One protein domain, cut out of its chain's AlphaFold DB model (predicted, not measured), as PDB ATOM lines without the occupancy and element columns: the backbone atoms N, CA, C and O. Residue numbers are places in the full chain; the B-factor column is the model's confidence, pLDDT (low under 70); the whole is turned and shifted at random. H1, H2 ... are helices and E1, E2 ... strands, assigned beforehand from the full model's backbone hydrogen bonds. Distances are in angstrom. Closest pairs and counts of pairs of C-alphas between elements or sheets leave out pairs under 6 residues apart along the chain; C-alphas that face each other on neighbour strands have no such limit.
ATOM      1  N   ARG A  20      85.509  30.018  95.880       74.38
ATOM      2  CA  ARG A  20      84.752  28.782  95.676       74.38
ATOM      3  C   ARG A  20      84.358  28.210  97.040       74.38
ATOM      4  O   ARG A  20      85.188  28.210  97.949       74.38
ATOM      5  N   THR A  21      83.137  27.701  97.158       82.25
ATOM      6  CA  THR A  21      82.581  27.159  98.407       82.25
ATOM      7  C   THR A  21      83.491  26.105  99.042       82.25
ATOM      8  O   THR A  21      83.748  26.136 100.236       82.25
ATOM      9  N   GLU A  22      84.095  25.222  98.246       83.75
ATOM     10  CA  GLU A  22      85.059  24.231  98.753       83.75
ATOM     11  C   GLU A  22      86.242  24.878  99.500       83.75
ATOM     12  O   GLU A  22      86.644  24.415 100.566       83.75
ATOM     13  N   CYS A  23      86.777  25.995  98.993       84.69
ATOM     14  CA  CYS A  23      87.876  26.716  99.635       84.69
ATOM     15  C   CYS A  23      87.476  27.320 100.983       84.69
ATOM     16  O   CYS A  23      88.327  27.419 101.873       84.69
ATOM     17  N   THR A  24      86.234  27.794 101.120       85.94
ATOM     18  CA  THR A  24      85.729  28.333 102.391       85.94
ATOM     19  C   THR A  24      85.473  27.202 103.376       85.94
ATOM     20  O   THR A  24      85.987  27.279 104.487       85.94
ATOM     21  N   LEU A  25      84.865  26.101 102.927       88.75
ATOM     22  CA  LEU A  25      84.636  24.902 103.738       88.75
ATOM     23  C   LEU A  25      85.940  24.325 104.301       88.75
ATOM     24  O   LEU A  25      86.021  24.041 105.492       88.75
ATOM     25  N   PHE A  26      87.007  24.224 103.496       89.06
ATOM     26  CA  PHE A  26      88.310  23.782 104.008       89.06
ATOM     27  C   PHE A  26      88.865  24.711 105.090       89.06
ATOM     28  O   PHE A  26      89.515  24.249 106.026       89.06
ATOM     29  N   LYS A  27      88.664  26.027 104.962       86.69
ATOM     30  CA  LYS A  27      89.128  26.987 105.970       86.69
ATOM     31  C   LYS A  27      88.312  26.898 107.248       86.69
ATOM     32  O   LYS A  27      88.907  26.902 108.314       86.69
ATOM     33  N   GLU A  28      86.994  26.825 107.128       89.56
ATOM     34  CA  GLU A  28      86.075  26.692 108.256       89.56
ATOM     35  C   GLU A  28      86.347  25.400 109.022       89.56
ATOM     36  O   GLU A  28      86.545  25.438 110.232       89.56
ATOM     37  N   ALA A  29      86.494  24.277 108.316       88.50
ATOM     38  CA  ALA A  29      86.832  22.999 108.927       88.50
ATOM     39  C   ALA A  29      88.201  23.024 109.628       88.50
ATOM     40  O   ALA A  29      88.354  22.435 110.686       88.50
ATOM     41  N   LEU A  30      89.195  23.758 109.112       88.88
ATOM     42  CA  LEU A  30      90.491  23.910 109.791       88.88
ATOM     43  C   LEU A  30      90.438  24.781 111.060       88.88
ATOM     44  O   LEU A  30      91.405  24.774 111.823       88.88
ATOM     45  N   LEU A  31      89.365  25.550 111.267       87.94
ATOM     46  CA  LEU A  31      89.154  26.358 112.473       87.94
ATOM     47  C   LEU A  31      88.445  25.579 113.588       87.94
ATOM     48  O   LEU A  31      88.422  26.048 114.726       87.94
ATOM     49  N   THR A  32      87.875  24.408 113.291       89.50
ATOM     50  CA  THR A  32      87.241  23.559 114.303       89.50
ATOM     51  C   THR A  32      88.283  22.757 115.088       89.50
ATOM     52  O   THR A  32      89.462  22.665 114.726       89.50
ATOM     53  N   LYS A  33      87.860  22.184 116.219       84.94
ATOM     54  CA  LYS A  33      88.726  21.358 117.063       84.94
ATOM     55  C   LYS A  33      88.863  19.965 116.434       84.94
ATOM     56  O   LYS A  33      88.013  19.107 116.642       84.94
ATOM     57  N   LEU A  34      89.919  19.772 115.647       88.12
ATOM     58  CA  LEU A  34      90.233  18.518 114.952       88.12
ATOM     59  C   LEU A  34      91.312  17.716 115.687       88.12
ATOM     60  O   LEU A  34      92.215  18.295 116.301       88.12
ATOM     61  N   THR A  35      91.270  16.388 115.563       92.12
ATOM     62  CA  THR A  35      92.420  15.543 115.917       92.12
ATOM     63  C   THR A  35      93.577  15.777 114.939       92.12
ATOM     64  O   THR A  35      93.401  16.348 113.856       92.12
ATOM     65  N   LYS A  36      94.791  15.344 115.305       91.50
ATOM     66  CA  LYS A  36      95.974  15.478 114.440       91.50
ATOM     67  C   LYS A  36      95.758  14.800 113.078       91.50
ATOM     68  O   LYS A  36      96.015  15.419 112.051       91.50
ATOM     69  N   GLU A  37      95.210  13.590 113.085       92.56
ATOM     70  CA  GLU A  37      94.928  12.787 111.888       92.56
ATOM     71  C   GLU A  37      93.896  13.462 110.973       92.56
ATOM     72  O   GLU A  37      94.144  13.654 109.784       92.56
ATOM     73  N   GLN A  38      92.775  13.927 111.536       91.38
ATOM     74  CA  GLN A  38      91.736  14.636 110.777       91.38
ATOM     75  C   GLN A  38      92.269  15.927 110.148       91.38
ATOM     76  O   GLN A  38      91.924  16.283 109.018       91.38
ATOM     77  N   LYS A  39      93.131  16.644 110.874       91.94
ATOM     78  CA  LYS A  39      93.769  17.859 110.371       91.94
ATOM     79  C   LYS A  39      94.711  17.558 109.205       91.94
ATOM     80  O   LYS A  39      94.696  18.299 108.223       91.94
ATOM     81  N   GLU A  40      95.514  16.502 109.294       93.88
ATOM     82  CA  GLU A  40      96.417  16.080 108.216       93.88
ATOM     83  C   GLU A  40      95.645  15.657 106.960       93.88
ATOM     84  O   GLU A  40      95.961  16.125 105.861       93.88
ATOM     85  N   GLU A  41      94.574  14.876 107.112       93.94
ATOM     86  CA  GLU A  41      93.707  14.480 105.998       93.94
ATOM     87  C   GLU A  41      93.077  15.704 105.307       93.94
ATOM     88  O   GLU A  41      93.098  15.831 104.076       93.94
ATOM     89  N   LEU A  42      92.562  16.655 106.090       92.56
ATOM     90  CA  LEU A  42      91.952  17.875 105.567       92.56
ATOM     91  C   LEU A  42      92.971  18.760 104.832       92.56
ATOM     92  O   LEU A  42      92.663  19.332 103.782       92.56
ATOM     93  N   LEU A  43      94.201  18.853 105.347       92.19
ATOM     94  CA  LEU A  43      95.298  19.560 104.682       92.19
ATOM     95  C   LEU A  43      95.684  18.890 103.359       92.19
ATOM     96  O   LEU A  43      95.910  19.596 102.373       92.19
ATOM     97  N   MET A  44      95.703  17.557 103.308       94.75
ATOM     98  CA  MET A  44      95.951  16.800 102.081       94.75
ATOM     99  C   MET A  44      94.862  17.040 101.032       94.75
ATOM    100  O   MET A  44      95.184  17.384  99.892       94.75
ATOM    101  N   LYS A  45      93.578  16.971 101.413       93.12
ATOM    102  CA  LYS A  45      92.447  17.285 100.518       93.12
ATOM    103  C   LYS A  45      92.528  18.713  99.981       93.12
ATOM    104  O   LYS A  45      92.389  18.942  98.781       93.12
ATOM    105  N   ARG A  46      92.835  19.678 100.852       92.44
ATOM    106  CA  ARG A  46      93.015  21.081 100.462       92.44
ATOM    107  C   ARG A  46      94.194  21.267  99.499       92.44
ATOM    108  O   ARG A  46      94.084  22.034  98.544       92.44
ATOM    109  N   LYS A  47      95.315  20.573  99.725       93.25
ATOM    110  CA  LYS A  47      96.486  20.599  98.833       93.25
ATOM    111  C   LYS A  47      96.144  20.022  97.459       93.25
ATOM    112  O   LYS A  47      96.475  20.646  96.454       93.25
ATOM    113  N   ALA A  48      95.452  18.885  97.416       92.44
ATOM    114  CA  ALA A  48      94.992  18.272  96.173       92.44
ATOM    115  C   ALA A  48      94.036  19.200  95.404       92.44
ATOM    116  O   ALA A  48      94.224  19.420  94.209       92.44
ATOM    117  N   HIS A  49      93.081  19.827  96.097       90.50
ATOM    118  CA  HIS A  49      92.186  20.821  95.504       90.50
ATOM    119  C   HIS A  49      92.966  21.979  94.850       90.50
ATOM    120  O   HIS A  49      92.722  22.310  93.691       90.50
ATOM    121  N   PHE A  50      93.950  22.567  95.542       88.69
ATOM    122  CA  PHE A  50      94.772  23.633  94.953       88.69
ATOM    123  C   PHE A  50      95.638  23.155  93.785       88.69
ATOM    124  O   PHE A  50      95.801  23.900  92.820       88.69
ATOM    125  N   ALA A  51      96.157  21.927  93.836       91.31
ATOM    126  CA  ALA A  51      96.903  21.348  92.725       91.31
ATOM    127  C   ALA A  51      96.028  21.221  91.467       91.31
ATOM    128  O   ALA A  51      96.463  21.604  90.384       91.31
ATOM    129  N   LEU A  52      94.773  20.781  91.608       89.75
ATOM    130  CA  LEU A  52      93.823  20.713  90.492       89.75
ATOM    131  C   LEU A  52      93.533  22.096  89.892       89.75
ATOM    132  O   LEU A  52      93.554  22.254  88.673       89.75
ATOM    133  N   GLN A  53      93.325  23.112  90.736       87.06
ATOM    134  CA  GLN A  53      93.112  24.492  90.282       87.06
ATOM    135  C   GLN A  53      94.334  25.045  89.532       87.06
ATOM    136  O   GLN A  53      94.197  25.701  88.497       87.06
ATOM    137  N   LEU A  54      95.542  24.749  90.021       88.94
ATOM    138  CA  LEU A  54      96.786  25.134  89.360       88.94
ATOM    139  C   LEU A  54      96.939  24.443  87.999       88.94
ATOM    140  O   LEU A  54      97.248  25.109  87.014       88.94
ATOM    141  N   LEU A  55      96.684  23.135  87.929       90.38
ATOM    142  CA  LEU A  55      96.757  22.369  86.683       90.38
ATOM    143  C   LEU A  55      95.763  22.890  85.639       90.38
ATOM    144  O   LEU A  55      96.124  23.036  84.469       90.38
ATOM    145  N   ALA A  56      94.541  23.234  86.053       88.12
ATOM    146  CA  ALA A  56      93.555  23.853  85.172       88.12
ATOM    147  C   ALA A  56      94.075  25.185  84.599       88.12
ATOM    148  O   ALA A  56      94.073  25.378  83.382       88.12
ATOM    149  N   ARG A  57      94.619  26.067  85.452       87.88
ATOM    150  CA  ARG A  57      95.236  27.342  85.033       87.88
ATOM    151  C   ARG A  57      96.402  27.145  84.072       87.88
ATOM    152  O   ARG A  57      96.466  27.811  83.042       87.88
ATOM    153  N   GLN A  58      97.301  26.212  84.370       92.50
ATOM    154  CA  GLN A  58      98.434  25.895  83.500       92.50
ATOM    155  C   GLN A  58      97.973  25.383  82.132       92.50
ATOM    156  O   GLN A  58      98.500  25.811  81.105       92.50
ATOM    157  N   LYS A  59      96.954  24.514  82.100       92.31
ATOM    158  CA  LYS A  59      96.351  24.024  80.854       92.31
ATOM    159  C   LYS A  59      95.759  25.170  80.032       92.31
ATOM    160  O   LYS A  59      96.018  25.242  78.832       92.31
ATOM    161  N   TYR A  60      95.042  26.090  80.672       92.00
ATOM    162  CA  TYR A  60      94.538  27.293  80.012       92.00
ATOM    163  C   TYR A  60      95.663  28.148  79.430       92.00
ATOM    164  O   TYR A  60      95.630  28.460  78.243       92.00
ATOM    165  N   TYR A  61      96.697  28.477  80.209       92.50
ATOM    166  CA  TYR A  61      97.805  29.294  79.708       92.50
ATOM    167  C   TYR A  61      98.559  28.628  78.557       92.50
ATOM    168  O   TYR A  61      98.918  29.303  77.591       92.50
ATOM    169  N   LYS A  62      98.723  27.301  78.604       94.81
ATOM    170  CA  LYS A  62      99.263  26.519  77.489       94.81
ATOM    171  C   LYS A  62      98.410  26.685  76.227       94.81
ATOM    172  O   LYS A  62      98.954  26.944  75.156       94.81
ATOM    173  N   HIS A  63      97.089  26.545  76.332       94.06
ATOM    174  CA  HIS A  63      96.181  26.689  75.188       94.06
ATOM    175  C   HIS A  63      96.110  28.127  74.669       94.06
ATOM    176  O   HIS A  63      96.134  28.335  73.459       94.06
ATOM    177  N   ARG A  64      96.125  29.120  75.562       94.12
ATOM    178  CA  ARG A  64      96.232  30.543  75.220       94.12
ATOM    179  C   ARG A  64      97.503  30.838  74.427       94.12
ATOM    180  O   ARG A  64      97.427  31.504  73.399       94.12
ATOM    181  N   ALA A  65      98.655  30.346  74.882       94.94
ATOM    182  CA  ALA A  65      99.923  30.519  74.174       94.94
ATOM    183  C   ALA A  65      99.879  29.862  72.786       94.94
ATOM    184  O   ALA A  65     100.240  30.496  71.800       94.94
ATOM    185  N   LYS A  66      99.347  28.637  72.702       94.81
ATOM    186  CA  LYS A  66      99.199  27.886  71.449       94.81
ATOM    187  C   LYS A  66      98.268  28.574  70.441       94.81
ATOM    188  O   LYS A  66      98.573  28.620  69.253       94.81
ATOM    189  N   ALA A  67      97.152  29.128  70.914       94.69
ATOM    190  CA  ALA A  67      96.232  29.903  70.086       94.69
ATOM    191  C   ALA A  67      96.906  31.167  69.541       94.69
ATOM    192  O   ALA A  67      96.807  31.458  68.358       94.69
ATOM    193  N   ARG A  68      97.668  31.881  70.378       94.00
ATOM    194  CA  ARG A  68      98.404  33.086  69.962       94.00
ATOM    195  C   ARG A  68      99.527  32.797  68.968       94.00
ATOM    196  O   ARG A  68      99.734  33.592  68.061       94.00
ATOM    197  N   SER A  69     100.248  31.686  69.124       95.44
ATOM    198  CA  SER A  69     101.343  31.325  68.213       95.44
ATOM    199  C   SER A  69     100.851  30.818  66.859       95.44
ATOM    200  O   SER A  69     101.582  30.873  65.874       95.44
ATOM    201  N   SER A  70      99.643  30.254  66.797       94.25
ATOM    202  CA  SER A  70      99.112  29.624  65.584       94.25
ATOM    203  C   SER A  70      97.594  29.830  65.473       94.25
ATOM    204  O   SER A  70      96.833  28.857  65.536       94.25
ATOM    205  N   PRO A  71      97.143  31.084  65.278       91.69
ATOM    206  CA  PRO A  71      95.725  31.456  65.338       91.69
ATOM    207  C   PRO A  71      94.874  30.831  64.231       91.69
ATOM    208  O   PRO A  71      93.689  30.588  64.425       91.69
ATOM    209  N   GLN A  72      95.495  30.480  63.102       91.12
ATOM    210  CA  GLN A  72      94.830  29.776  62.002       91.12
ATOM    211  C   GLN A  72      94.441  28.330  62.349       91.12
ATOM    212  O   GLN A  72      93.541  27.762  61.741       91.12
ATOM    213  N   HIS A  73      95.114  27.723  63.330       92.94
ATOM    214  CA  HIS A  73      94.915  26.319  63.699       92.94
ATOM    215  C   HIS A  73      94.209  26.157  65.046       92.94
ATOM    216  O   HIS A  73      93.482  25.184  65.252       92.94
ATOM    217  N   TYR A  74      94.426  27.097  65.969       94.19
ATOM    218  CA  TYR A  74      93.967  26.992  67.346       94.19
ATOM    219  C   TYR A  74      93.295  28.279  67.813       94.19
ATOM    220  O   TYR A  74      93.835  29.369  67.645       94.19
ATOM    221  N   SER A  75      92.174  28.132  68.515       92.56
ATOM    222  CA  SER A  75      91.569  29.195  69.320       92.56
ATOM    223  C   SER A  75      91.368  28.721  70.758       92.56
ATOM    224  O   SER A  75      91.182  27.528  71.015       92.56
ATOM    225  N   SER A  76      91.451  29.646  71.715       93.94
ATOM    226  CA  SER A  76      91.152  29.371  73.120       93.94
ATOM    227  C   SER A  76      90.173  30.404  73.654       93.94
ATOM    228  O   SER A  76      90.468  31.594  73.620       93.94
ATOM    229  N   LEU A  77      89.039  29.940  74.179       92.12
ATOM    230  CA  LEU A  77      87.982  30.789  74.715       92.12
ATOM    231  C   LEU A  77      87.768  30.518  76.199       92.12
ATOM    232  O   LEU A  77      87.721  29.368  76.648       92.12
ATOM    233  N   ILE A  78      87.554  31.599  76.933       91.75
ATOM    234  CA  ILE A  78      86.942  31.568  78.257       91.75
ATOM    235  C   ILE A  78      85.678  32.414  78.237       91.75
ATOM    236  O   ILE A  78      85.649  33.459  77.589       91.75
ATOM    237  N   ILE A  79      84.648  31.954  78.938       89.62
ATOM    238  CA  ILE A  79      83.401  32.686  79.149       89.62
ATOM    239  C   ILE A  79      83.174  32.729  80.656       89.62
ATOM    240  O   ILE A  79      83.204  31.685  81.305       89.62
ATOM    241  N   ASP A  80      82.975  33.923  81.200       86.00
ATOM    242  CA  ASP A  80      82.707  34.130  82.619       86.00
ATOM    243  C   ASP A  80      81.425  34.939  82.803       86.00
ATOM    244  O   ASP A  80      81.210  35.959  82.141       86.00
ATOM    245  N   ASN A  81      80.560  34.472  83.700       78.38
ATOM    246  CA  ASN A  81      79.282  35.108  83.972       78.38
ATOM    247  C   ASN A  81      79.356  35.829  85.318       78.38
ATOM    248  O   ASN A  81      79.496  35.207  86.372       78.38
ATOM    249  N   MET A  82      79.273  37.156  85.293       70.56
ATOM    250  CA  MET A  82      79.480  37.965  86.487       70.56
ATOM    251  C   MET A  82      78.159  38.167  87.235       70.56
ATOM    252  O   MET A  82      77.228  38.764  86.699       70.56
ATOM    253  N   ASN A  83      78.096  37.745  88.504       60.81
ATOM    254  CA  ASN A  83      76.945  38.003  89.378       60.81
ATOM    255  C   ASN A  83      76.876  39.492  89.768       60.81
ATOM    256  O   ASN A  83      77.834  40.052  90.310       60.81
ATOM    257  N   GLN A  84      75.736  40.129  89.493       60.41
ATOM    258  CA  GLN A  84      75.577  41.583  89.490       60.41
ATOM    259  C   GLN A  84      74.414  42.098  90.323       60.41
ATOM    260  O   GLN A  84      73.774  43.086  89.969       60.41
ATOM    261  N   ALA A  85      74.266  41.574  91.536       57.19
ATOM    262  CA  ALA A  85      73.412  42.184  92.562       57.19
ATOM    263  C   ALA A  85      73.662  43.703  92.809       57.19
ATOM    264  O   ALA A  85      72.946  44.324  93.583       57.19
ATOM    265  N   LYS A  86      74.676  44.323  92.177       58.47
ATOM    266  CA  LYS A  86      75.062  45.739  92.299       58.47
ATOM    267  C   LYS A  86      74.881  46.585  91.024       58.47
ATOM    268  O   LYS A  86      75.238  47.761  91.052       58.47
ATOM    269  N   ILE A  87      74.396  46.026  89.906       62.53
ATOM    270  CA  ILE A  87      74.284  46.748  88.611       62.53
ATOM    271  C   ILE A  87      72.820  46.912  88.167       62.53
ATOM    272  O   ILE A  87      72.523  47.172  87.008       62.53
ATOM    273  N   THR A  88      71.884  46.823  89.108       68.81
ATOM    274  CA  THR A  88      70.478  47.141  88.860       68.81
ATOM    275  C   THR A  88      70.326  48.591  88.379       68.81
ATOM    276  O   THR A  88      70.928  49.507  88.951       68.81
ATOM    277  N   LEU A  89      69.536  48.789  87.319       71.56
ATOM    278  CA  LEU A  89      69.214  50.093  86.736       71.56
ATOM    279  C   LEU A  89      67.699  50.355  86.792       71.56
ATOM    280  O   LEU A  89      66.930  49.406  86.651       71.56
ATOM    281  N   PRO A  90      67.252  51.615  86.917       69.50
ATOM    282  CA  PRO A  90      68.051  52.827  87.134       69.50
ATOM    283  C   PRO A  90      68.639  52.905  88.555       69.50
ATOM    284  O   PRO A  90      68.100  52.331  89.499       69.50
ATOM    285  N   ARG A  91      69.769  53.612  88.710       66.50
ATOM    286  CA  ARG A  91      70.346  53.926  90.029       66.50
ATOM    287  C   ARG A  91      69.828  55.282  90.491       66.50
ATOM    288  O   ARG A  91      70.109  56.282  89.835       66.50
ATOM    289  N   TYR A  92      69.135  55.320  91.622       70.06
ATOM    290  CA  TYR A  92      68.734  56.574  92.254       70.06
ATOM    291  C   TYR A  92      69.787  57.022  93.277       70.06
ATOM    292  O   TYR A  92      70.480  56.201  93.882       70.06
ATOM    293  N   SER A  93      69.943  58.337  93.448       70.06
ATOM    294  CA  SER A  93      70.873  58.932  94.422       70.06
ATOM    295  C   SER A  93      70.405  58.748  95.871       70.06
ATOM    296  O   SER A  93      71.226  58.709  96.785       70.06
ATOM    297  N   LEU A  94      69.094  58.594  96.069       63.34
ATOM    298  CA  LEU A  94      68.420  58.304  97.329       63.34
ATOM    299  C   LEU A  94      67.441  57.158  97.066       63.34
ATOM    300  O   LEU A  94      66.520  57.315  96.274       63.34
ATOM    301  N   ALA A 103      60.926  47.338  91.201       60.25
ATOM    302  CA  ALA A 103      61.836  46.406  90.554       60.25
ATOM    303  C   ALA A 103      62.738  47.109  89.530       60.25
ATOM    304  O   ALA A 103      62.365  47.322  88.376       60.25
ATOM    305  N   GLY A 104      63.944  47.477  89.953       67.31
ATOM    306  CA  GLY A 104      64.977  47.874  89.016       67.31
ATOM    307  C   GLY A 104      65.299  46.699  88.089       67.31
ATOM    308  O   GLY A 104      65.272  45.537  88.494       67.31
ATOM    309  N   VAL A 105      65.605  46.994  86.830       74.81
ATOM    310  CA  VAL A 105      65.988  45.979  85.854       74.81
ATOM    311  C   VAL A 105      67.377  45.475  86.222       74.81
ATOM    312  O   VAL A 105      68.381  46.195  86.113       74.81
ATOM    313  N   HIS A 106      67.435  44.226  86.666       76.62
ATOM    314  CA  HIS A 106      68.692  43.530  86.869       76.62
ATOM    315  C   HIS A 106      69.336  43.263  85.512       76.62
ATOM    316  O   HIS A 106      68.739  42.666  84.610       76.62
ATOM    317  N   HIS A 107      70.558  43.763  85.372       79.31
ATOM    318  CA  HIS A 107      71.399  43.509  84.219       79.31
ATOM    319  C   HIS A 107      72.482  42.516  84.616       79.31
ATOM    320  O   HIS A 107      73.092  42.621  85.682       79.31
ATOM    321  N   HIS A 108      72.719  41.577  83.717       82.38
ATOM    322  CA  HIS A 108      73.802  40.618  83.769       82.38
ATOM    323  C   HIS A 108      74.809  40.960  82.686       82.38
ATOM    324  O   HIS A 108      74.462  41.494  81.633       82.38
ATOM    325  N   VAL A 109      76.064  40.625  82.952       85.31
ATOM    326  CA  VAL A 109      77.180  40.767  82.017       85.31
ATOM    327  C   VAL A 109      77.904  39.441  81.989       85.31
ATOM    328  O   VAL A 109      78.343  38.935  83.024       85.31
ATOM    329  N   THR A 110      78.047  38.917  80.786       88.19
ATOM    330  CA  THR A 110      78.858  37.748  80.496       88.19
ATOM    331  C   THR A 110      80.052  38.212  79.675       88.19
ATOM    332  O   THR A 110      79.888  38.776  78.594       88.19
ATOM    333  N   GLY A 111      81.254  38.029  80.211       90.12
ATOM    334  CA  GLY A 111      82.500  38.327  79.514       90.12
ATOM    335  C   GLY A 111      82.986  37.108  78.741       90.12
ATOM    336  O   GLY A 111      82.829  35.980  79.208       90.12
ATOM    337  N   ALA A 112      83.602  37.315  77.580       91.62
ATOM    338  CA  ALA A 112      84.289  36.249  76.860       91.62
ATOM    339  C   ALA A 112      85.628  36.734  76.293       91.62
ATOM    340  O   ALA A 112      85.663  37.751  75.608       91.62
ATOM    341  N   LEU A 113      86.720  36.005  76.555       92.81
ATOM    342  CA  LEU A 113      88.050  36.313  76.004       92.81
ATOM    343  C   LEU A 113      88.478  35.215  75.032       92.81
ATOM    344  O   LEU A 113      88.649  34.060  75.436       92.81
ATOM    345  N   CYS A 114      88.669  35.580  73.768       93.19
ATOM    346  CA  CYS A 114      89.055  34.695  72.676       93.19
ATOM    347  C   CYS A 114      90.511  34.954  72.263       93.19
ATOM    348  O   CYS A 114      90.861  35.945  71.612       93.19
ATOM    349  N   HIS A 115      91.390  34.022  72.624       93.25
ATOM    350  CA  HIS A 115      92.802  34.045  72.255       93.25
ATOM    351  C   HIS A 115      93.020  33.441  70.868       93.25
ATOM    352  O   HIS A 115      92.301  32.543  70.437       93.25
ATOM    353  N   GLY A 116      94.066  33.917  70.195       89.69
ATOM    354  CA  GLY A 116      94.362  33.630  68.789       89.69
ATOM    355  C   GLY A 116      94.073  34.855  67.932       89.69
ATOM    356  O   GLY A 116      94.981  35.383  67.303       89.69
ATOM    357  N   PHE A 117      92.859  35.389  68.038       87.44
ATOM    358  CA  PHE A 117      92.447  36.595  67.312       87.44
ATOM    359  C   PHE A 117      92.482  37.872  68.162       87.44
ATOM    360  O   PHE A 117      92.292  38.957  67.629       87.44
ATOM    361  N   GLY A 118      92.749  37.755  69.471       88.12
ATOM    362  CA  GLY A 118      92.860  38.908  70.372       88.12
ATOM    363  C   GLY A 118      91.532  39.635  70.572       88.12
ATOM    364  O   GLY A 118      91.510  40.860  70.589       88.12
ATOM    365  N   LEU A 119      90.439  38.877  70.671       91.81
ATOM    366  CA  LEU A 119      89.091  39.423  70.760       91.81
ATOM    367  C   LEU A 119      88.540  39.272  72.173       91.81
ATOM    368  O   LEU A 119      88.516  38.164  72.713       91.81
ATOM    369  N   ASP A 120      88.000  40.364  72.698       93.50
ATOM    370  CA  ASP A 120      87.380  40.424  74.014       93.50
ATOM    371  C   ASP A 120      85.935  40.920  73.868       93.50
ATOM    372  O   ASP A 120      85.665  41.897  73.170       93.50
ATOM    373  N   PHE A 121      84.992  40.242  74.520       92.75
ATOM    374  CA  PHE A 121      83.561  40.504  74.397       92.75
ATOM    375  C   PHE A 121      82.923  40.733  75.763       92.75
ATOM    376  O   PHE A 121      83.231  40.043  76.735       92.75
ATOM    377  N   GLY A 122      81.966  41.661  75.806       91.75
ATOM    378  CA  GLY A 122      81.045  41.846  76.923       91.75
ATOM    379  C   GLY A 122      79.607  41.772  76.424       91.75
ATOM    380  O   GLY A 122      79.185  42.598  75.618       91.75
ATOM    381  N   PHE A 123      78.851  40.786  76.897       89.88
ATOM    382  CA  PHE A 123      77.443  40.603  76.560       89.88
ATOM    383  C   PHE A 123      76.572  41.038  77.728       89.88
ATOM    384  O   PHE A 123      76.730  40.519  78.827       89.88
ATOM    385  N   THR A 124      75.627  41.944  77.489       87.62
ATOM    386  CA  THR A 124      74.633  42.363  78.486       87.62
ATOM    387  C   THR A 124      73.283  41.714  78.218       87.62
ATOM    388  O   THR A 124      72.838  41.671  77.070       87.62
ATOM    389  N   TRP A 125      72.603  41.261  79.264       85.12
ATOM    390  CA  TRP A 125      71.257  40.689  79.175       85.12
ATOM    391  C   TRP A 125      70.493  40.901  80.495       85.12
ATOM    392  O   TRP A 125      71.074  41.366  81.472       85.12
ATOM    393  N   THR A 126      69.184  40.646  80.523       83.75
ATOM    394  CA  THR A 126      68.310  40.941  81.677       83.75
ATOM    395  C   THR A 126      67.605  39.688  82.197       83.75
ATOM    396  O   THR A 126      67.522  38.689  81.484       83.75
ATOM    397  N   ASP A 127      67.016  39.770  83.395       77.88
ATOM    398  CA  ASP A 127      66.239  38.693  84.051       77.88
ATOM    399  C   ASP A 127      65.071  38.120  83.234       77.88
ATOM    400  O   ASP A 127      64.457  37.131  83.630       77.88
ATOM    401  N   ARG A 128      64.754  38.709  82.074       75.69
ATOM    402  CA  ARG A 128      63.820  38.112  81.114       75.69
ATOM    403  C   ARG A 128      64.231  36.688  80.726       75.69
ATOM    404  O   ARG A 128      63.369  35.884  80.379       75.69
ATOM    405  N   PHE A 129      65.527  36.394  80.757       72.94
ATOM    406  CA  PHE A 129      66.070  35.072  80.481       72.94
ATOM    407  C   PHE A 129      66.658  34.491  81.762       72.94
ATOM    408  O   PHE A 129      67.256  35.209  82.559       72.94
ATOM    409  N   HIS A 130      66.486  33.190  81.976       71.62
ATOM    410  CA  HIS A 130      67.098  32.544  83.127       71.62
ATOM    411  C   HIS A 130      68.629  32.493  82.937       71.62
ATOM    412  O   HIS A 130      69.068  32.209  81.820       71.62
ATOM    413  N   PRO A 131      69.450  32.749  83.979       70.62
ATOM    414  CA  PRO A 131      70.895  32.496  83.959       70.62
ATOM    415  C   PRO A 131      71.167  30.992  83.835       70.62
ATOM    416  O   PRO A 131      71.471  30.314  84.812       70.62
ATOM    417  N   ASP A 132      71.039  30.456  82.631       73.50
ATOM    418  CA  ASP A 132      71.275  29.052  82.329       73.50
ATOM    419  C   ASP A 132      72.305  28.888  81.205       73.50
ATOM    420  O   ASP A 132      72.891  29.842  80.679       73.50
ATOM    421  N   SER A 133      72.537  27.634  80.828       80.31
ATOM    422  CA  SER A 133      73.460  27.273  79.757       80.31
ATOM    423  C   SER A 133      73.110  27.913  78.409       80.31
ATOM    424  O   SER A 133      74.004  28.061  77.576       80.31
ATOM    425  N   ASN A 134      71.863  28.340  78.174       85.12
ATOM    426  CA  ASN A 134      71.463  28.956  76.909       85.12
ATOM    427  C   ASN A 134      72.112  30.325  76.722       85.12
ATOM    428  O   ASN A 134      72.504  30.669  75.606       85.12
ATOM    429  N   VAL A 135      72.274  31.104  77.793       84.88
ATOM    430  CA  VAL A 135      72.988  32.387  77.729       84.88
ATOM    431  C   VAL A 135      74.448  32.158  77.339       84.88
ATOM    432  O   VAL A 135      74.946  32.795  76.408       84.88
ATOM    433  N   THR A 136      75.119  31.207  77.991       86.81
ATOM    434  CA  THR A 136      76.517  30.856  77.703       86.81
ATOM    435  C   THR A 136      76.688  30.346  76.272       86.81
ATOM    436  O   THR A 136      77.604  30.783  75.573       86.81
ATOM    437  N   LEU A 137      75.786  29.478  75.799       89.94
ATOM    438  CA  LEU A 137      75.787  28.974  74.422       89.94
ATOM    439  C   LEU A 137      75.571  30.093  73.402       89.94
ATOM    440  O   LEU A 137      76.288  30.158  72.408       89.94
ATOM    441  N   ASN A 138      74.639  31.013  73.657       91.19
ATOM    442  CA  ASN A 138      74.430  32.170  72.787       91.19
ATOM    443  C   ASN A 138      75.669  33.071  72.723       91.19
ATOM    444  O   ASN A 138      76.036  33.531  71.641       91.19
ATOM    445  N   CYS A 139      76.340  33.303  73.855       91.00
ATOM    446  CA  CYS A 139      77.602  34.045  73.881       91.00
ATOM    447  C   CYS A 139      78.676  33.323  73.057       91.00
ATOM    448  O   CYS A 139      79.301  33.941  72.200       91.00
ATOM    449  N   LEU A 140      78.842  32.009  73.249       92.06
ATOM    450  CA  LEU A 140      79.774  31.185  72.475       92.06
ATOM    451  C   LEU A 140      79.503  31.286  70.970       92.06
ATOM    452  O   LEU A 140      80.423  31.549  70.199       92.06
ATOM    453  N   LEU A 141      78.249  31.112  70.549       94.00
ATOM    454  CA  LEU A 141      77.859  31.174  69.140       94.00
ATOM    455  C   LEU A 141      78.161  32.543  68.528       94.00
ATOM    456  O   LEU A 141      78.703  32.603  67.426       94.00
ATOM    457  N   LYS A 142      77.876  33.634  69.247       94.62
ATOM    458  CA  LYS A 142      78.204  34.994  68.794       94.62
ATOM    459  C   LYS A 142      79.709  35.202  68.641       94.62
ATOM    460  O   LYS A 142      80.139  35.771  67.641       94.62
ATOM    461  N   VAL A 143      80.507  34.711  69.592       93.88
ATOM    462  CA  VAL A 143      81.973  34.774  69.498       93.88
ATOM    463  C   VAL A 143      82.471  33.995  68.282       93.88
ATOM    464  O   VAL A 143      83.261  34.523  67.505       93.88
ATOM    465  N   LEU A 144      81.999  32.761  68.081       93.50
ATOM    466  CA  LEU A 144      82.401  31.938  66.939       93.50
ATOM    467  C   LEU A 144      81.978  32.564  65.609       93.50
ATOM    468  O   LEU A 144      82.769  32.583  64.672       93.50
ATOM    469  N   HIS A 145      80.768  33.117  65.524       95.00
ATOM    470  CA  HIS A 145      80.320  33.830  64.331       95.00
ATOM    471  C   HIS A 145      81.264  34.985  63.993       95.00
ATOM    472  O   HIS A 145      81.734  35.080  62.864       95.00
ATOM    473  N   HIS A 146      81.617  35.802  64.986       94.50
ATOM    474  CA  HIS A 146      82.521  36.924  64.768       94.50
ATOM    475  C   HIS A 146      83.926  36.467  64.351       94.50
ATOM    476  O   HIS A 146      84.498  37.017  63.416       94.50
ATOM    477  N   VAL A 147      84.463  35.414  64.985       93.00
ATOM    478  CA  VAL A 147      85.746  34.804  64.586       93.00
ATOM    479  C   VAL A 147      85.698  34.331  63.132       93.00
ATOM    480  O   VAL A 147      86.644  34.556  62.384       93.00
ATOM    481  N   LYS A 148      84.596  33.700  62.720       94.12
ATOM    482  CA  LYS A 148      84.400  33.243  61.344       94.12
ATOM    483  C   LYS A 148      84.414  34.416  60.360       94.12
ATOM    484  O   LYS A 148      85.075  34.316  59.331       94.12
ATOM    485  N   GLU A 149      83.727  35.513  60.671       93.94
ATOM    486  CA  GLU A 149      83.674  36.703  59.810       93.94
ATOM    487  C   GLU A 149      85.056  37.328  59.600       93.94
ATOM    488  O   GLU A 149      85.437  37.607  58.464       93.94
ATOM    489  N   ILE A 150      85.842  37.489  60.669       92.12
ATOM    490  CA  ILE A 150      87.181  38.091  60.565       92.12
ATOM    491  C   ILE A 150      88.215  37.156  59.930       92.12
ATOM    492  O   ILE A 150      89.256  37.610  59.464       92.12
ATOM    493  N   ASN A 151      87.948  35.849  59.926       91.06
ATOM    494  CA  ASN A 151      88.865  34.830  59.434       91.06
ATOM    495  C   ASN A 151      88.379  34.230  58.108       91.06
ATOM    496  O   ASN A 151      88.321  33.012  57.945       91.06
ATOM    497  N   ASN A 152      88.009  35.089  57.153       91.19
ATOM    498  CA  ASN A 152      87.634  34.706  55.786       91.19
ATOM    499  C   ASN A 152      86.564  33.601  55.723       91.19
ATOM    500  O   ASN A 152      86.662  32.664  54.931       91.19
ATOM    501  N   ASN A 153      85.539  33.700  56.568       92.00
ATOM    502  CA  ASN A 153      84.472  32.710  56.706       92.00
ATOM    503  C   ASN A 153      84.920  31.310  57.168       92.00
ATOM    504  O   ASN A 153      84.160  30.347  57.023       92.00
ATOM    505  N   ALA A 154      86.091  31.191  57.796       91.69
ATOM    506  CA  ALA A 154      86.621  29.947  58.341       91.69
ATOM    507  C   ALA A 154      86.812  30.015  59.862       91.69
ATOM    508  O   ALA A 154      87.212  31.032  60.423       91.69
ATOM    509  N   LEU A 155      86.576  28.897  60.545       92.50
ATOM    510  CA  LEU A 155      86.919  28.732  61.957       92.50
ATOM    511  C   LEU A 155      88.223  27.942  62.089       92.50
ATOM    512  O   LEU A 155      88.463  27.045  61.275       92.50
ATOM    513  N   PRO A 156      89.040  28.203  63.125       91.44
ATOM    514  CA  PRO A 156      90.162  27.334  63.439       91.44
ATOM    515  C   PRO A 156      89.677  25.897  63.684       91.44
ATOM    516  O   PRO A 156      88.668  25.704  64.367       91.44
ATOM    517  N   PRO A 157      90.404  24.883  63.193       92.94
ATOM    518  CA  PRO A 157      90.008  23.482  63.306       92.94
ATOM    519  C   PRO A 157      89.977  22.974  64.750       92.94
ATOM    520  O   PRO A 157      89.294  21.995  65.042       92.94
ATOM    521  N   VAL A 158      90.720  23.607  65.664       92.50
ATOM    522  CA  VAL A 158      90.780  23.194  67.066       92.50
ATOM    523  C   VAL A 158      90.431  24.355  67.982       92.50
ATOM    524  O   VAL A 158      91.063  25.413  67.972       92.50
ATOM    525  N   PHE A 159      89.454  24.104  68.844       89.06
ATOM    526  CA  PHE A 159      88.951  25.066  69.807       89.06
ATOM    527  C   PHE A 159      89.107  24.538  71.233       89.06
ATOM    528  O   PHE A 159      88.680  23.429  71.554       89.06
ATOM    529  N   TYR A 160      89.721  25.341  72.097       91.50
ATOM    530  CA  TYR A 160      89.916  25.024  73.506       91.50
ATOM    531  C   TYR A 160      88.994  25.878  74.376       91.50
ATOM    532  O   TYR A 160      89.263  27.061  74.582       91.50
ATOM    533  N   SER A 161      87.960  25.269  74.954       82.44
ATOM    534  CA  SER A 161      87.223  25.869  76.067       82.44
ATOM    535  C   SER A 161      87.919  25.547  77.390       82.44
ATOM    536  O   SER A 161      88.459  24.454  77.593       82.44
ATOM    537  N   CYS A 162      87.955  26.515  78.300       69.25
ATOM    538  CA  CYS A 162      88.364  26.284  79.682       69.25
ATOM    539  C   CYS A 162      87.204  26.657  80.600       69.25
ATOM    540  O   CYS A 162      87.001  27.829  80.898       69.25
TER     541      CYS A 162
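This is residues 20 to 94 and 103 to 162 of the 170 residues of an uncharacterized protein of Mytilus coruscus (UniProt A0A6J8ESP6). A long helix, H2, reaches away from a twisted sheet of four strands, packing on one face with residues 59 to 69, while H3 covers the other face. At its far end H1 folds back on H2 as a helical hairpin. The printed part has 135 residues, with three named helices and four named strands in the order H1, H2, E1, E2, E3, H3, E4; the mixed sheet runs E3, E2, E1, E4, and the class is mixed, helices and strands. The whole is loose, with a radius of gyration of the C-alphas of 20.3 A, and flat, spanning 63 by 50 by 25 A.

H1, residues 21 to 31, touches H2, residues 36 to 69, at residues 39 to 46 alone; the closest C-alphas, of Phe 26 and Arg 46, are 6.5 A apart, at a shallow tilt of 30 degrees, opposite ways. H2 lies over E1, residues 74 to 82, at 37 degrees on the local plane, slantwise to the strands. E2, residues 107 to 115, is antiparallel to E1, with N 80 and O 111 2.9 A apart. E3, residues 119 to 126, forms a hairpin with E2; N 112 and O 121 are 2.9 A apart. H3, residues 133 to 150, is on the opposite face from H2, giving three layers, helices on both faces. E4, residues 158 to 161, is parallel to E1, with N 77 and O 160 2.9 A apart. E3, H3 and E4 form a split strand-helix-strand unit, two strands running the same way with E2 and E1 between them; its crossover is right-handed. In H1, H2 and H3 every O i to N i+4 pair is within hydrogen-bond range.

H1 begins at C-alpha 21, (82.581, 27.159, 98.407). H2 is 49.2 A long, E1 26.4 A, E2 26.3 A and H3 26.0 A. E4 ends at C-alpha 161, (87.223, 25.869, 76.067).

The C-alphas farthest apart, of Thr 35 and Asn 152, are 63.3 A apart. Residues 95 to 102 are cut out, with 15.2 A between C-alphas 94 and 103; no link printed whole is long. The model's pLDDT is under 70 at residues 83 to 88, 90 to 91, 94, 103 to 104 and 162.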